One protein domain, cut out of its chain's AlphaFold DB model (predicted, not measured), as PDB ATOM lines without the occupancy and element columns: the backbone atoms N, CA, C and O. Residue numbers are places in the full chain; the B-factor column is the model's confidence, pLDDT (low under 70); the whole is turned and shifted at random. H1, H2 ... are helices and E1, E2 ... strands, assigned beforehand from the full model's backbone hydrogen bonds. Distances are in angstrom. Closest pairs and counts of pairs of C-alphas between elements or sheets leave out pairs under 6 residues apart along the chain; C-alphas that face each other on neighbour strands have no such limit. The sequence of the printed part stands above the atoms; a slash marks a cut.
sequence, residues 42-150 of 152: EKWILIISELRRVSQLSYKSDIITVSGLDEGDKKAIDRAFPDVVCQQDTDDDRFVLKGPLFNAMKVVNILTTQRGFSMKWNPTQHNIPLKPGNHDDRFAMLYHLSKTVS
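Overview. This is residues 42 to 150 of the 152 residues of an uncharacterized protein of Tigriopus californicus (UniProt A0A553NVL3). One twisted sheet of six antiparallel strands has two helices over one face and its other face bare, two layers in all. H2 covers the long inner strand E1, and H1 sits beyond it over the E3 and E4 end of the sheet; at one end of the long axis the loop between E5 and E6 reaches out to Gly 133. The printed part has 109 residues, with two named helices and six named strands in the order E1, E2, H1, E3, E4, H2, E5, E6 along the chain, and the sheet order is E3, E4, E2, E1, E6, E5. The class is mixed, helices and strands; the whole is compact, with a radius of gyration of the C-alphas of 14.3 A, and elongated, with spans of 50 by 30 by 30 A.

Arrangement. Start at inner strand E1, residues 42 to 54. Beside it is E6, residues 138 to 149, antiparallel at 159 degrees; look for N 45 and O 145, 2.9 A apart. On its other side is E2, residues 58 to 67, which forms a hairpin with E1, and N 48 and O 65 are 2.8 A apart. E2 bends by 64 degrees at residue 62. Next is E4, residues 95 to 102, antiparallel to E2, with N 97 and O 64 at 2.8 A; E4 bends by 91 degrees at residue 99. The edge strands are E3, residues 85 to 88, with N 87 and O 96 of E4 at 2.9 A, and E5, residues 124 to 127, with N 126 and O 140 of E6 at 2.8 A. H2, residues 104 to 115, is on the sheet at a height of 9.3 A, over E1 and along it at 9 degrees on the local plane; its closest C-alphas to E1 are those of Ala 104 and Ser 49, 6.2 A apart. H1, residues 71 to 80, is on the same face at a height of 10.0 A, over E4 and only just over E3, on which 3 of its C-alphas fall. H1 and H2 touch at a steep tilt of 55 degrees, opposite ways; their closest C-alphas are those of Asp 73 and Arg 115, 6.6 A apart. E2, H1 and E3 form a split strand-helix-strand unit, two strands running the same way with E4 between them, and its crossover is right-handed. In H1 and H2 every O i to N i+4 pair is within hydrogen-bond range.

Along the chain. Find C-alpha 42 at (-4.013, 33.854, 35.654); from there E1 runs 36.9 A to C-alpha 54. E6 runs 35.1 A and ends at C-alpha 149 at (-2.034, 30.966, 40.161). E2 measures 25.6 A and H2 15.8 A, the latter beginning at C-alpha 104 at (-8.927, 16.056, 22.923).

Size, cuts and confidence. The C-alphas farthest apart, those of Gly 133 and Ser 150, are 51.0 A apart. The printed part has no cut, and no link is long. The mean pLDDT of the printed part is 90.0; residue 57 is under 70.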
ATOM      1  N   GLU A  42      -3.405  34.966  36.392       91.44
ATOM      2  CA  GLU A  42      -4.013  33.854  35.654       91.44
ATOM      3  C   GLU A  42      -3.007  33.230  34.689       91.44
ATOM      4  O   GLU A  42      -2.398  33.910  33.862       91.44
ATOM      5  N   LYS A  43      -2.885  31.905  34.748       93.81
ATOM      6  CA  LYS A  43      -2.129  31.115  33.784       93.81
ATOM      7  C   LYS A  43      -3.055  30.615  32.692       93.81
ATOM      8  O   LYS A  43      -4.046  29.943  32.978       93.81
ATOM      9  N   TRP A  44      -2.681  30.889  31.450       95.94
ATOM     10  CA  TRP A  44      -3.442  30.534  30.259       95.94
ATOM     11  C   TRP A  44      -2.800  29.374  29.516       95.94
ATOM     12  O   TRP A  44      -1.578  29.296  29.410       95.94
ATOM     13  N   ILE A  45      -3.642  28.490  28.986       96.50
ATOM     14  CA  ILE A  45      -3.225  27.401  28.112       96.50
ATOM     15  C   ILE A  45      -4.134  27.330  26.887       96.50
ATOM     16  O   ILE A  45      -5.332  27.630  26.945       96.50
ATOM     17  N   LEU A  46      -3.547  26.890  25.779       96.81
ATOM     18  CA  LEU A  46      -4.241  26.637  24.524       96.81
ATOM     19  C   LEU A  46      -4.015  25.183  24.128       96.81
ATOM     20  O   LEU A  46      -2.870  24.749  23.995       96.81
ATOM     21  N   ILE A  47      -5.104  24.448  23.929       96.75
ATOM     22  CA  ILE A  47      -5.091  23.090  23.384       96.75
ATOM     23  C   ILE A  47      -5.578  23.176  21.941       96.75
ATOM     24  O   ILE A  47      -6.664  23.696  21.686       96.75
ATOM     25  N   ILE A  48      -4.798  22.634  21.015       95.94
ATOM     26  CA  ILE A  48      -5.113  22.535  19.593       95.94
ATOM     27  C   ILE A  48      -5.175  21.051  19.240       95.94
ATOM     28  O   ILE A  48      -4.226  20.307  19.475       95.94
ATOM     29  N   SER A  49      -6.299  20.616  18.685       95.38
ATOM     30  CA  SER A  49      -6.520  19.241  18.243       95.38
ATOM     31  C   SER A  49      -6.800  19.232  16.753       95.38
ATOM     32  O   SER A  49      -7.816  19.770  16.315       95.38
ATOM     33  N   GLU A  50      -5.903  18.630  15.977       92.75
ATOM     34  CA  GLU A  50      -6.117  18.426  14.546       92.75
ATOM     35  C   GLU A  50      -6.995  17.198  14.333       92.75
ATOM     36  O   GLU A  50      -6.555  16.060  14.492       92.75
ATOM     37  N   LEU A  51      -8.251  17.432  13.973       91.88
ATOM     38  CA  LEU A  51      -9.238  16.395  13.761       91.88
ATOM     39  C   LEU A  51      -9.299  16.005  12.288       91.88
ATOM     40  O   LEU A  51      -9.442  16.846  11.400       91.88
ATOM     41  N   ARG A  52      -9.253  14.696  12.045       87.94
ATOM     42  CA  ARG A  52      -9.490  14.077  10.746       87.94
ATOM     43  C   ARG A  52     -10.764  13.251  10.800       87.94
ATOM     44  O   ARG A  52     -11.034  12.552  11.784       87.94
ATOM     45  N   ARG A  53     -11.547  13.301   9.725       85.31
ATOM     46  CA  ARG A  53     -12.690  12.405   9.560       85.31
ATOM     47  C   ARG A  53     -12.210  10.963   9.390       85.31
ATOM     48  O   ARG A  53     -11.525  10.646   8.421       85.31
ATOM     49  N   VAL A  54     -12.627  10.076  10.289       81.81
ATOM     50  CA  VAL A  54     -12.457   8.627  10.127       81.81
ATOM     51  C   VAL A  54     -13.759   8.071   9.570       81.81
ATOM     52  O   VAL A  54     -14.833   8.276  10.149       81.81
ATOM     53  N   SER A  55     -13.685   7.405   8.415       78.19
ATOM     54  CA  SER A  55     -14.860   6.874   7.720       78.19
ATOM     55  C   SER A  55     -15.728   6.052   8.675       78.19
ATOM     56  O   SER A  55     -15.234   5.137   9.326       78.19
ATOM     57  N   GLN A  56     -17.018   6.396   8.744       72.88
ATOM     58  CA  GLN A  56     -18.052   5.741   9.560       72.88
ATOM     59  C   GLN A  56     -17.925   5.844  11.094       72.88
ATOM     60  O   GLN A  56     -18.846   5.413  11.780       72.88
ATOM     61  N   LEU A  57     -16.856   6.428  11.654       66.19
ATOM     62  CA  LEU A  57     -16.555   6.286  13.089       66.19
ATOM     63  C   LEU A  57     -16.570   7.577  13.917       66.19
ATOM     64  O   LEU A  57     -16.743   7.448  15.127       66.19
ATOM     65  N   SER A  58     -16.411   8.768  13.307       82.12
ATOM     66  CA  SER A  58     -16.371  10.145  13.886       82.12
ATOM     67  C   SER A  58     -15.082  10.904  13.519       82.12
ATOM     68  O   SER A  58     -14.280  10.433  12.712       82.12
ATOM     69  N   TYR A  59     -14.901  12.105  14.077       85.94
ATOM     70  CA  TYR A  59     -13.651  12.859  14.014       85.94
ATOM     71  C   TYR A  59     -12.700  12.414  15.117       85.94
ATOM     72  O   TYR A  59     -13.097  12.263  16.276       85.94
ATOM     73  N   LYS A  60     -11.439  12.204  14.752       87.06
ATOM     74  CA  LYS A  60     -10.390  11.739  15.656       87.06
ATOM     75  C   LYS A  60      -9.119  12.548  15.440       87.06
ATOM     76  O   LYS A  60      -8.889  13.032  14.336       87.06
ATOM     77  N   SER A  61      -8.334  12.709  16.501       89.12
ATOM     78  CA  SER A  61      -7.098  13.491  16.480       89.12
ATOM     79  C   SER A  61      -5.903  12.558  16.513       89.12
ATOM     80  O   SER A  61      -5.812  11.746  17.425       89.12
ATOM     81  N   ASP A  62      -4.966  12.695  15.584       86.88
ATOM     82  CA  ASP A  62      -3.691  11.962  15.676       86.88
ATOM     83  C   ASP A  62      -2.606  12.787  16.391       86.88
ATOM     84  O   ASP A  62      -1.590  12.270  16.862       86.88
ATOM     85  N   ILE A  63      -2.836  14.100  16.473       90.62
ATOM     86  CA  ILE A  63      -1.930  15.072  17.073       90.62
ATOM     87  C   ILE A  63      -2.747  16.022  17.944       90.62
ATOM     88  O   ILE A  63      -3.763  16.564  17.499       90.62
ATOM     89  N   ILE A  64      -2.309  16.212  19.186       94.38
ATOM     90  CA  ILE A  64      -2.803  17.265  20.076       94.38
ATOM     91  C   ILE A  64      -1.600  18.080  20.533       94.38
ATOM     92  O   ILE A  64      -0.630  17.532  21.050       94.38
ATOM     93  N   THR A  65      -1.690  19.392  20.382       95.00
ATOM     94  CA  THR A  65      -0.662  20.333  20.817       95.00
ATOM     95  C   THR A  65      -1.209  21.175  21.956       95.00
ATOM     96  O   THR A  65      -2.304  21.725  21.856       95.00
ATOM     97  N   VAL A  66      -0.454  21.295  23.043       96.06
ATOM     98  CA  VAL A  66      -0.841  22.064  24.225       96.06
ATOM     99  C   VAL A  66       0.254  23.058  24.576       96.06
ATOM    100  O   VAL A  66       1.407  22.685  24.748       96.06
ATOM    101  N   SER A  67      -0.110  24.330  24.698       95.31
ATOM    102  CA  SER A  67       0.822  25.415  25.027       95.31
ATOM    103  C   SER A  67       0.629  25.880  26.468       95.31
ATOM    104  O   SER A  67      -0.503  25.919  26.950       95.31
ATOM    105  N   GLY A  68       1.719  26.268  27.137       93.19
ATOM    106  CA  GLY A  68       1.681  26.880  28.470       93.19
ATOM    107  C   GLY A  68       1.537  25.899  29.639       93.19
ATOM    108  O   GLY A  68       1.150  26.311  30.729       93.19
ATOM    109  N   LEU A  69       1.814  24.605  29.456       94.19
ATOM    110  CA  LEU A  69       1.756  23.625  30.549       94.19
ATOM    111  C   LEU A  69       2.948  23.756  31.505       94.19
ATOM    112  O   LEU A  69       4.076  23.967  31.072       94.19
ATOM    113  N   ASP A  70       2.704  23.576  32.808       92.69
ATOM    114  CA  ASP A  70       3.792  23.381  33.779       92.69
ATOM    115  C   ASP A  70       4.172  21.901  33.885       92.69
ATOM    116  O   ASP A  70       3.458  21.023  33.404       92.69
ATOM    117  N   GLU A  71       5.291  21.616  34.545       91.94
ATOM    118  CA  GLU A  71       5.802  20.255  34.737       91.94
ATOM    119  C   GLU A  71       4.793  19.322  35.431       91.94
ATOM    120  O   GLU A  71       4.709  18.131  35.129       91.94
ATOM    121  N   GLY A  72       3.993  19.854  36.360       93.25
ATOM    122  CA  GLY A  72       2.954  19.080  37.035       93.25
ATOM    123  C   GLY A  72       1.777  18.759  36.112       93.25
ATOM    124  O   GLY A  72       1.227  17.660  36.179       93.25
ATOM    125  N   ASP A  73       1.406  19.698  35.241       94.31
ATOM    126  CA  ASP A  73       0.382  19.510  34.217       94.31
ATOM    127  C   ASP A  73       0.843  18.470  33.175       94.31
ATOM    128  O   ASP A  73       0.090  17.541  32.875       94.31
ATOM    129  N   LYS A  74       2.096  18.569  32.697       93.44
ATOM    130  CA  LYS A  74       2.722  17.617  31.755       93.44
ATOM    131  C   LYS A  74       2.684  16.186  32.314       93.44
ATOM    132  O   LYS A  74       2.119  15.292  31.689       93.44
ATOM    133  N   LYS A  75       3.135  15.990  33.560       92.81
ATOM    134  CA  LYS A  75       3.107  14.682  34.249       92.81
ATOM    135  C   LYS A  75       1.707  14.097  34.431       92.81
ATOM    136  O   LYS A  75       1.542  12.877  34.398       92.81
ATOM    137  N   ALA A  76       0.701  14.939  34.678       93.88
ATOM    138  CA  ALA A  76      -0.679  14.477  34.822       93.88
ATOM    139  C   ALA A  76      -1.227  13.934  33.494       93.88
ATOM    140  O   ALA A  76      -1.915  12.912  33.483       93.88
ATOM    141  N   ILE A  77      -0.879  14.591  32.385       92.94
ATOM    142  CA  ILE A  77      -1.209  14.124  31.041       92.94
ATOM    143  C   ILE A  77      -0.458  12.825  30.734       92.94
ATOM    144  O   ILE A  77      -1.113  11.836  30.414       92.94
ATOM    145  N   ASP A  78       0.863  12.775  30.920       90.94
ATOM    146  CA  ASP A  78       1.670  11.571  30.655       90.94
ATOM    147  C   ASP A  78       1.137  10.338  31.385       90.94
ATOM    148  O   ASP A  78       0.965   9.271  30.799       90.94
ATOM    149  N   ARG A  79       0.770  10.487  32.663       91.50
ATOM    150  CA  ARG A  79       0.189   9.390  33.448       91.50
ATOM    151  C   ARG A  79      -1.129   8.873  32.866       91.50
ATOM    152  O   ARG A  79      -1.432   7.690  32.991       91.50
ATOM    153  N   ALA A  80      -1.941   9.749  32.282       89.75
ATOM    154  CA  ALA A  80      -3.234   9.382  31.712       89.75
ATOM    155  C   ALA A  80      -3.132   8.770  30.303       89.75
ATOM    156  O   ALA A  80      -4.133   8.244  29.785       89.75
ATOM    157  N   PHE A  81      -1.947   8.861  29.695       88.81
ATOM    158  CA  PHE A  81      -1.633   8.434  28.339       88.81
ATOM    159  C   PHE A  81      -0.276   7.696  28.287       88.81
ATOM    160  O   PHE A  81       0.627   8.137  27.582       88.81
ATOM    161  N   PRO A  82      -0.122   6.560  28.996       84.69
ATOM    162  CA  PRO A  82       1.165   5.860  29.101       84.69
ATOM    163  C   PRO A  82       1.673   5.297  27.766       84.69
ATOM    164  O   PRO A  82       2.876   5.148  27.581       84.69
ATOM    165  N   ASP A  83       0.764   5.008  26.833       85.06
ATOM    166  CA  ASP A  83       1.076   4.414  25.526       85.06
ATOM    167  C   ASP A  83       1.286   5.465  24.420       85.06
ATOM    168  O   ASP A  83       1.363   5.132  23.235       85.06
ATOM    169  N   VAL A  84       1.308   6.751  24.780       83.81
ATOM    170  CA  VAL A  84       1.348   7.874  23.837       83.81
ATOM    171  C   VAL A  84       2.725   8.505  23.845       83.81
ATOM    172  O   VAL A  84       3.327   8.713  24.895       83.81
ATOM    173  N   VAL A  85       3.214   8.861  22.658       85.00
ATOM    174  CA  VAL A  85       4.453   9.626  22.551       85.00
ATOM    175  C   VAL A  85       4.138  11.077  22.889       85.00
ATOM    176  O   VAL A  85       3.554  11.806  22.081       85.00
ATOM    177  N   CYS A  86       4.520  11.481  24.094       86.12
ATOM    178  CA  CYS A  86       4.505  12.864  24.536       86.12
ATOM    179  C   CYS A  86       5.891  13.477  24.324       86.12
ATOM    180  O   CYS A  86       6.896  12.956  24.808       86.12
ATOM    181  N   GLN A  87       5.955  14.572  23.574       88.94
ATOM    182  CA  GLN A  87       7.196  15.266  23.253       88.94
ATOM    183  C   GLN A  87       7.032  16.759  23.525       88.94
ATOM    184  O   GLN A  87       6.051  17.367  23.105       88.94
ATOM    185  N   GLN A  88       8.012  17.357  24.194       88.19
ATOM    186  CA  GLN A  88       8.131  18.807  24.274       88.19
ATOM    187  C   GLN A  88       8.857  19.309  23.025       88.19
ATOM    188  O   GLN A  88       9.940  18.821  22.695       88.19
ATOM    189  N   ASP A  89       8.229  20.237  22.314       86.88
ATOM    190  CA  ASP A  89       8.840  20.937  21.195       86.88
ATOM    191  C   ASP A  89       9.917  21.888  21.736       86.88
ATOM    192  O   ASP A  89       9.672  22.662  22.665       86.88
ATOM    193  N   THR A  90      11.133  21.781  21.207       84.38
ATOM    194  CA  THR A  90      12.285  22.561  21.674       84.38
ATOM    195  C   THR A  90      12.232  24.011  21.226       84.38
ATOM    196  O   THR A  90      12.877  24.852  21.848       84.38
ATOM    197  N   ASP A  91      11.475  24.302  20.168       86.06
ATOM    198  CA  ASP A  91      11.495  25.615  19.530       86.06
ATOM    199  C   ASP A  91      10.507  26.588  20.189       86.06
ATOM    200  O   ASP A  91      10.760  27.792  20.236       86.06
ATOM    201  N   ASP A  92       9.394  26.083  20.735       85.31
ATOM    202  CA  ASP A  92       8.318  26.914  21.291       85.31
ATOM    203  C   ASP A  92       7.672  26.383  22.583       85.31
ATOM    204  O   ASP A  92       6.628  26.886  23.006       85.31
ATOM    205  N   ASP A  93       8.300  25.399  23.236       84.44
ATOM    206  CA  ASP A  93       7.858  24.808  24.511       84.44
ATOM    207  C   ASP A  93       6.413  24.265  24.474       84.44
ATOM    208  O   ASP A  93       5.720  24.139  25.491       84.44
ATOM    209  N   ARG A  94       5.918  23.921  23.281       92.69
ATOM    210  CA  ARG A  94       4.626  23.253  23.149       92.69
ATOM    211  C   ARG A  94       4.759  21.789  23.518       92.69
ATOM    212  O   ARG A  94       5.676  21.082  23.115       92.69
ATOM    213  N   PHE A  95       3.783  21.305  24.261       93.56
ATOM    214  CA  PHE A  95       3.665  19.904  24.604       93.56
ATOM    215  C   PHE A  95       2.822  19.190  23.551       93.56
ATOM    216  O   PHE A  95       1.652  19.519  23.351       93.56
ATOM    217  N   VAL A  96       3.411  18.226  22.854       93.31
ATOM    218  CA  VAL A  96       2.796  17.542  21.719       93.31
ATOM    219  C   VAL A  96       2.535  16.085  22.075       93.31
ATOM    220  O   VAL A  96       3.459  15.333  22.371       93.31
ATOM    221  N   LEU A  97       1.272  15.677  21.994       91.88
ATOM    222  CA  LEU A  97       0.847  14.286  22.094       91.88
ATOM    223  C   LEU A  97       0.645  13.731  20.682       91.88
ATOM    224  O   LEU A  97      -0.148  14.285  19.912       91.88
ATOM    225  N   LYS A  98       1.337  12.638  20.347       89.62
ATOM    226  CA  LYS A  98       1.248  11.968  19.038       89.62
ATOM    227  C   LYS A  98       0.892  10.494  19.183       89.62
ATOM    228  O   LYS A  98       1.453   9.784  20.014       89.62
ATOM    229  N   GLY A  99      -0.017  10.027  18.334       83.19
ATOM    230  CA  GLY A  99      -0.549   8.669  18.399       83.19
ATOM    231  C   GLY A  99      -1.965   8.573  17.828       83.19
ATOM    232  O   GLY A  99      -2.593   9.591  17.559       83.19
ATOM    233  N   PRO A 100      -2.467   7.357  17.588       79.38
ATOM    234  CA  PRO A 100      -3.692   7.177  16.827       79.38
ATOM    235  C   PRO A 100      -4.951   7.516  17.638       79.38
ATOM    236  O   PRO A 100      -5.138   7.056  18.765       79.38
ATOM    237  N   LEU A 101      -5.884   8.212  16.984       74.62
ATOM    238  CA  LEU A 101      -7.301   8.293  17.358       74.62
ATOM    239  C   LEU A 101      -7.630   8.914  18.733       74.62
ATOM    240  O   LEU A 101      -8.584   8.498  19.405       74.62
ATOM    241  N   PHE A 102      -6.913   9.956  19.142       82.69
ATOM    242  CA  PHE A 102      -7.189  10.672  20.381       82.69
ATOM    243  C   PHE A 102      -8.486  11.464  20.371       82.69
ATOM    244  O   PHE A 102      -8.959  11.987  19.358       82.69
ATOM    245  N   ASN A 103      -9.016  11.600  21.583       85.94
ATOM    246  CA  ASN A 103     -10.071  12.536  21.907       85.94
ATOM    247  C   ASN A 103      -9.491  13.665  22.770       85.94
ATOM    248  O   ASN A 103      -9.162  13.443  23.938       85.94
ATOM    249  N   ALA A 104      -9.416  14.875  22.214       90.69
ATOM    250  CA  ALA A 104      -8.927  16.056  22.923       90.69
ATOM    251  C   ALA A 104      -9.724  16.379  24.191       90.69
ATOM    252  O   ALA A 104      -9.156  16.880  25.161       90.69
ATOM    253  N   MET A 105     -11.003  15.991  24.251       91.69
ATOM    254  CA  MET A 105     -11.808  16.152  25.462       91.69
ATOM    255  C   MET A 105     -11.236  15.389  26.655       91.69
ATOM    256  O   MET A 105     -11.427  15.819  27.787       91.69
ATOM    257  N   LYS A 106     -10.502  14.289  26.442       92.38
ATOM    258  CA  LYS A 106      -9.846  13.578  27.546       92.38
ATOM    259  C   LYS A 106      -8.728  14.432  28.160       92.38
ATOM    260  O   LYS A 106      -8.643  14.499  29.380       92.38
ATOM    261  N   VAL A 107      -7.940  15.131  27.336       93.62
ATOM    262  CA  VAL A 107      -6.901  16.075  27.796       93.62
ATOM    263  C   VAL A 107      -7.537  17.246  28.547       93.62
ATOM    264  O   VAL A 107      -7.134  17.542  29.669       93.62
ATOM    265  N   VAL A 108      -8.582  17.849  27.968       96.00
ATOM    266  CA  VAL A 108      -9.363  18.921  28.609       96.00
ATOM    267  C   VAL A 108      -9.870  18.465  29.978       96.00
ATOM    268  O   VAL A 108      -9.636  19.150  30.967       96.00
ATOM    269  N   ASN A 109     -10.489  17.285  30.059       96.19
ATOM    270  CA  ASN A 109     -11.036  16.750  31.304       96.19
ATOM    271  C   ASN A 109      -9.964  16.526  32.374       96.19
ATOM    272  O   ASN A 109     -10.213  16.804  33.541       96.19
ATOM    273  N   ILE A 110      -8.776  16.036  32.016       95.62
ATOM    274  CA  ILE A 110      -7.676  15.862  32.980       95.62
ATOM    275  C   ILE A 110      -7.256  17.217  33.547       95.62
ATOM    276  O   ILE A 110      -7.130  17.375  34.760       95.62
ATOM    277  N   LEU A 111      -7.080  18.210  32.678       96.31
ATOM    278  CA  LEU A 111      -6.640  19.540  33.086       96.31
ATOM    279  C   LEU A 111      -7.694  20.249  33.943       96.31
ATOM    280  O   LEU A 111      -7.344  20.885  34.938       96.31
ATOM    281  N   THR A 112      -8.978  20.094  33.625       96.44
ATOM    282  CA  THR A 112     -10.049  20.699  34.421       96.44
ATOM    283  C   THR A 112     -10.250  19.987  35.757       96.44
ATOM    284  O   THR A 112     -10.298  20.638  36.797       96.44
ATOM    285  N   THR A 113     -10.300  18.652  35.763       95.50
ATOM    286  CA  THR A 113     -10.616  17.872  36.974       95.50
ATOM    287  C   THR A 113      -9.436  17.698  37.929       95.50
ATOM    288  O   THR A 113      -9.645  17.678  39.137       95.50
ATOM    289  N   GLN A 114      -8.203  17.579  37.424       95.06
ATOM    290  CA  GLN A 114      -7.026  17.279  38.254       95.06
ATOM    291  C   GLN A 114      -6.117  18.486  38.487       95.06
ATOM    292  O   GLN A 114      -5.365  18.505  39.461       95.06
ATOM    293  N   ARG A 115      -6.130  19.472  37.581       95.19
ATOM    294  CA  ARG A 115      -5.191  20.609  37.603       95.19
ATOM    295  C   ARG A 115      -5.868  21.961  37.832       95.19
ATOM    296  O   ARG A 115      -5.173  22.971  37.905       95.19
ATOM    297  N   GLY A 116      -7.195  21.977  37.986       95.00
ATOM    298  CA  GLY A 116      -7.968  23.168  38.348       95.00
ATOM    299  C   GLY A 116      -8.135  24.180  37.216       95.00
ATOM    300  O   GLY A 116      -8.468  25.336  37.472       95.00
ATOM    301  N   PHE A 117      -7.895  23.778  35.966       97.06
ATOM    302  CA  PHE A 117      -8.178  24.647  34.831       97.06
ATOM    303  C   PHE A 117      -9.684  24.800  34.611       97.06
ATOM    304  O   PHE A 117     -10.471  23.885  34.834       97.06
ATOM    305  N   SER A 118     -10.088  25.962  34.116       96.81
ATOM    306  CA  SER A 118     -11.460  26.257  33.718       96.81
ATOM    307  C   SER A 118     -11.489  26.697  32.261       96.81
ATOM    308  O   SER A 118     -10.620  27.447  31.817       96.81
ATOM    309  N   MET A 119     -12.486  26.232  31.509       96.81
ATOM    310  CA  MET A 119     -12.684  26.645  30.120       96.81
ATOM    311  C   MET A 119     -13.201  28.085  30.085       96.81
ATOM    312  O   MET A 119     -14.223  28.387  30.698       96.81
ATOM    313  N   LYS A 120     -12.479  28.974  29.400       95.94
ATOM    314  CA  LYS A 120     -12.785  30.415  29.379       95.94
ATOM    315  C   LYS A 120     -13.669  30.818  28.207       95.94
ATOM    316  O   LYS A 120     -14.491  31.718  28.346       95.94
ATOM    317  N   TRP A 121     -13.531  30.124  27.082       94.69
ATOM    318  CA  TRP A 121     -14.352  30.329  25.892       94.69
ATOM    319  C   TRP A 121     -14.865  29.001  25.357       94.69
ATOM    320  O   TRP A 121     -14.293  27.943  25.628       94.69
ATOM    321  N   ASN A 122     -15.937  29.070  24.572       95.56
ATOM    322  CA  ASN A 122     -16.424  27.906  23.847       95.56
ATOM    323  C   ASN A 122     -15.340  27.397  22.880       95.56
ATOM    324  O   ASN A 122     -14.619  28.215  22.298       95.56
ATOM    325  N   PRO A 123     -15.226  26.072  22.680       96.12
ATOM    326  CA  PRO A 123     -14.300  25.517  21.704       96.12
ATOM    327  C   PRO A 123     -14.555  26.099  20.311       96.12
ATOM    328  O   PRO A 123     -15.703  26.188  19.872       96.12
ATOM    329  N   THR A 124     -13.487  26.493  19.620       96.75
ATOM    330  CA  THR A 124     -13.566  27.104  18.283       96.75
ATOM    331  C   THR A 124     -13.027  26.149  17.227       96.75
ATOM    332  O   THR A 124     -12.037  25.456  17.456       96.75
ATOM    333  N   GLN A 125     -13.695  26.104  16.075       95.00
ATOM    334  CA  GLN A 125     -13.293  25.294  14.930       95.00
ATOM    335  C   GLN A 125     -12.594  26.174  13.892       95.00
ATOM    336  O   GLN A 125     -13.135  27.196  13.476       95.00
ATOM    337  N   HIS A 126     -11.425  25.739  13.429       94.06
ATOM    338  CA  HIS A 126     -10.666  26.386  12.363       94.06
ATOM    339  C   HIS A 126     -10.382  25.396  11.233       94.06
ATOM    340  O   HIS A 126      -9.825  24.326  11.457       94.06
ATOM    341  N   ASN A 127     -10.740  25.755  10.001       90.19
ATOM    342  CA  ASN A 127     -10.449  24.916   8.838       90.19
ATOM    343  C   ASN A 127      -8.955  24.974   8.502       90.19
ATOM    344  O   ASN A 127      -8.360  26.053   8.492       90.19
ATOM    345  N   ILE A 128      -8.356  23.822   8.200       87.00
ATOM    346  CA  ILE A 128      -6.948  23.740   7.803       87.00
ATOM    347  C   ILE A 128      -6.879  23.824   6.272       87.00
ATOM    348  O   ILE A 128      -7.574  23.055   5.602       87.00
ATOM    349  N   PRO A 129      -6.063  24.723   5.685       83.56
ATOM    350  CA  PRO A 129      -5.925  24.817   4.238       83.56
ATOM    351  C   PRO A 129      -5.491  23.478   3.634       83.56
ATOM    352  O   PRO A 129      -4.436  22.933   3.969       83.56
ATOM    353  N   LEU A 130      -6.306  22.942   2.727       80.12
ATOM    354  CA  LEU A 130      -5.998  21.701   2.029       80.12
ATOM    355  C   LEU A 130      -5.110  21.982   0.817       80.12
ATOM    356  O   LEU A 130      -5.310  22.947   0.080       80.12
ATOM    357  N   LYS A 131      -4.130  21.102   0.588       82.19
ATOM    358  CA  LYS A 131      -3.375  21.101  -0.669       82.19
ATOM    359  C   LYS A 131      -4.317  20.733  -1.829       82.19
ATOM    360  O   LYS A 131      -5.185  19.878  -1.632       82.19
ATOM    361  N   PRO A 132      -4.134  21.310  -3.033       83.50
ATOM    362  CA  PRO A 132      -4.931  20.954  -4.206       83.50
ATOM    363  C   PRO A 132      -4.924  19.438  -4.454       83.50
ATOM    364  O   PRO A 132      -3.865  18.813  -4.419       83.50
ATOM    365  N   GLY A 133      -6.102  18.850  -4.678       81.31
ATOM    366  CA  GLY A 133      -6.277  17.406  -4.895       81.31
ATOM    367  C   GLY A 133      -6.426  16.558  -3.624       81.31
ATOM    368  O   GLY A 133      -6.650  15.356  -3.731       81.31
ATOM    369  N   ASN A 134      -6.334  17.151  -2.427       78.75
ATOM    370  CA  ASN A 134      -6.643  16.449  -1.184       78.75
ATOM    371  C   ASN A 134      -8.119  16.654  -0.793       78.75
ATOM    372  O   ASN A 134      -8.577  17.788  -0.669       78.75
ATOM    373  N   HIS A 135      -8.837  15.551  -0.578       75.25
ATOM    374  CA  HIS A 135     -10.238  15.526  -0.141       75.25
ATOM    375  C   HIS A 135     -10.405  15.134   1.339       75.25
ATOM    376  O   HIS A 135     -11.527  14.897   1.786       75.25
ATOM    377  N   ASP A 136      -9.311  15.035   2.099       77.75
ATOM    378  CA  ASP A 136      -9.359  14.796   3.540       77.75
ATOM    379  C   ASP A 136     -10.023  15.979   4.251       77.75
ATOM    380  O   ASP A 136      -9.480  17.083   4.282       77.75
ATOM    381  N   ASP A 137     -11.166  15.720   4.880       81.38
ATOM    382  CA  ASP A 137     -11.842  16.672   5.757       81.38
ATOM    383  C   ASP A 137     -11.063  16.790   7.077       81.38
ATOM    384  O   ASP A 137     -11.043  15.858   7.898       81.38
ATOM    385  N   ARG A 138     -10.338  17.907   7.222       88.19
ATOM    386  CA  ARG A 138      -9.462  18.212   8.357       88.19
ATOM    387  C   ARG A 138      -9.722  19.614   8.886       88.19
ATOM    388  O   ARG A 138      -9.725  20.589   8.135       88.19
ATOM    389  N   PHE A 139      -9.852  19.715  10.200       92.06
ATOM    390  CA  PHE A 139      -9.978  20.985  10.904       92.06
ATOM    391  C   PHE A 139      -9.282  20.915  12.260       92.06
ATOM    392  O   PHE A 139      -9.050  19.839  12.803       92.06
ATOM    393  N   ALA A 140      -8.951  22.072  12.814       94.25
ATOM    394  CA  ALA A 140      -8.429  22.205  14.158       94.25
ATOM    395  C   ALA A 140      -9.551  22.616  15.118       94.25
ATOM    396  O   ALA A 140     -10.329  23.525  14.823       94.25
ATOM    397  N   MET A 141      -9.612  21.967  16.278       96.00
ATOM    398  CA  MET A 141     -10.404  22.415  17.423       96.00
ATOM    399  C   MET A 141      -9.497  23.064  18.456       96.00
ATOM    400  O   MET A 141      -8.495  22.473  18.863       96.00
ATOM    401  N   LEU A 142      -9.864  24.269  18.879       97.25
ATOM    402  CA  LEU A 142      -9.108  25.084  19.819       97.25
ATOM    403  C   LEU A 142      -9.877  25.200  21.136       97.25
ATOM    404  O   LEU A 142     -11.033  25.634  21.155       97.25
ATOM    405  N   TYR A 143      -9.210  24.868  22.238       97.44
ATOM    406  CA  TYR A 143      -9.739  24.986  23.593       97.44
ATOM    407  C   TYR A 143      -8.866  25.934  24.400       97.44
ATOM    408  O   TYR A 143      -7.660  25.728  24.531       97.44
ATOM    409  N   HIS A 144      -9.499  26.949  24.977       97.19
ATOM    410  CA  HIS A 144      -8.829  27.944  25.796       97.19
ATOM    411  C   HIS A 144      -9.200  27.734  27.254       97.19
ATOM    412  O   HIS A 144     -10.370  27.845  27.641       97.19
ATOM    413  N   LEU A 145      -8.196  27.408  28.057       97.25
ATOM    414  CA  LEU A 145      -8.363  27.162  29.476       97.25
ATOM    415  C   LEU A 145      -7.462  28.120  30.255       97.25
ATOM    416  O   LEU A 145      -6.385  28.495  29.793       97.25
ATOM    417  N   SER A 146      -7.881  28.491  31.459       96.88
ATOM    418  CA  SER A 146      -7.002  29.188  32.394       96.88
ATOM    419  C   SER A 146      -7.195  28.685  33.821       96.88
ATOM    420  O   SER A 146      -8.215  28.068  34.141       96.88
ATOM    421  N   LYS A 147      -6.187  28.896  34.667       95.38
ATOM    422  CA  LYS A 147      -6.258  28.671  36.112       95.38
ATOM    423  C   LYS A 147      -5.665  29.864  36.842       95.38
ATOM    424  O   LYS A 147      -4.687  30.454  36.380       95.38
ATOM    425  N   THR A 148      -6.232  30.202  37.991       92.62
ATOM    426  CA  THR A 148      -5.627  31.179  38.893       92.62
ATOM    427  C   THR A 148      -4.382  30.568  39.523       92.62
ATOM    428  O   THR A 148      -4.418  29.443  40.022       92.62
ATOM    429  N   VAL A 149      -3.282  31.307  39.495       87.94
ATOM    430  CA  VAL A 149      -2.034  30.966  40.161       87.94
ATOM    431  C   VAL A 149      -1.915  31.891  41.360       87.94
ATOM    432  O   VAL A 149      -1.916  33.112  41.229       87.94
ATOM    433  N   SER A 150      -1.869  31.303  42.548       77.94
ATOM    434  CA  SER A 150      -1.385  32.012  43.724       77.94
ATOM    435  C   SER A 150       0.129  32.122  43.582       77.94
ATOM    436  O   SER A 150       0.788  31.079  43.563       77.94
TER     437      SER A 150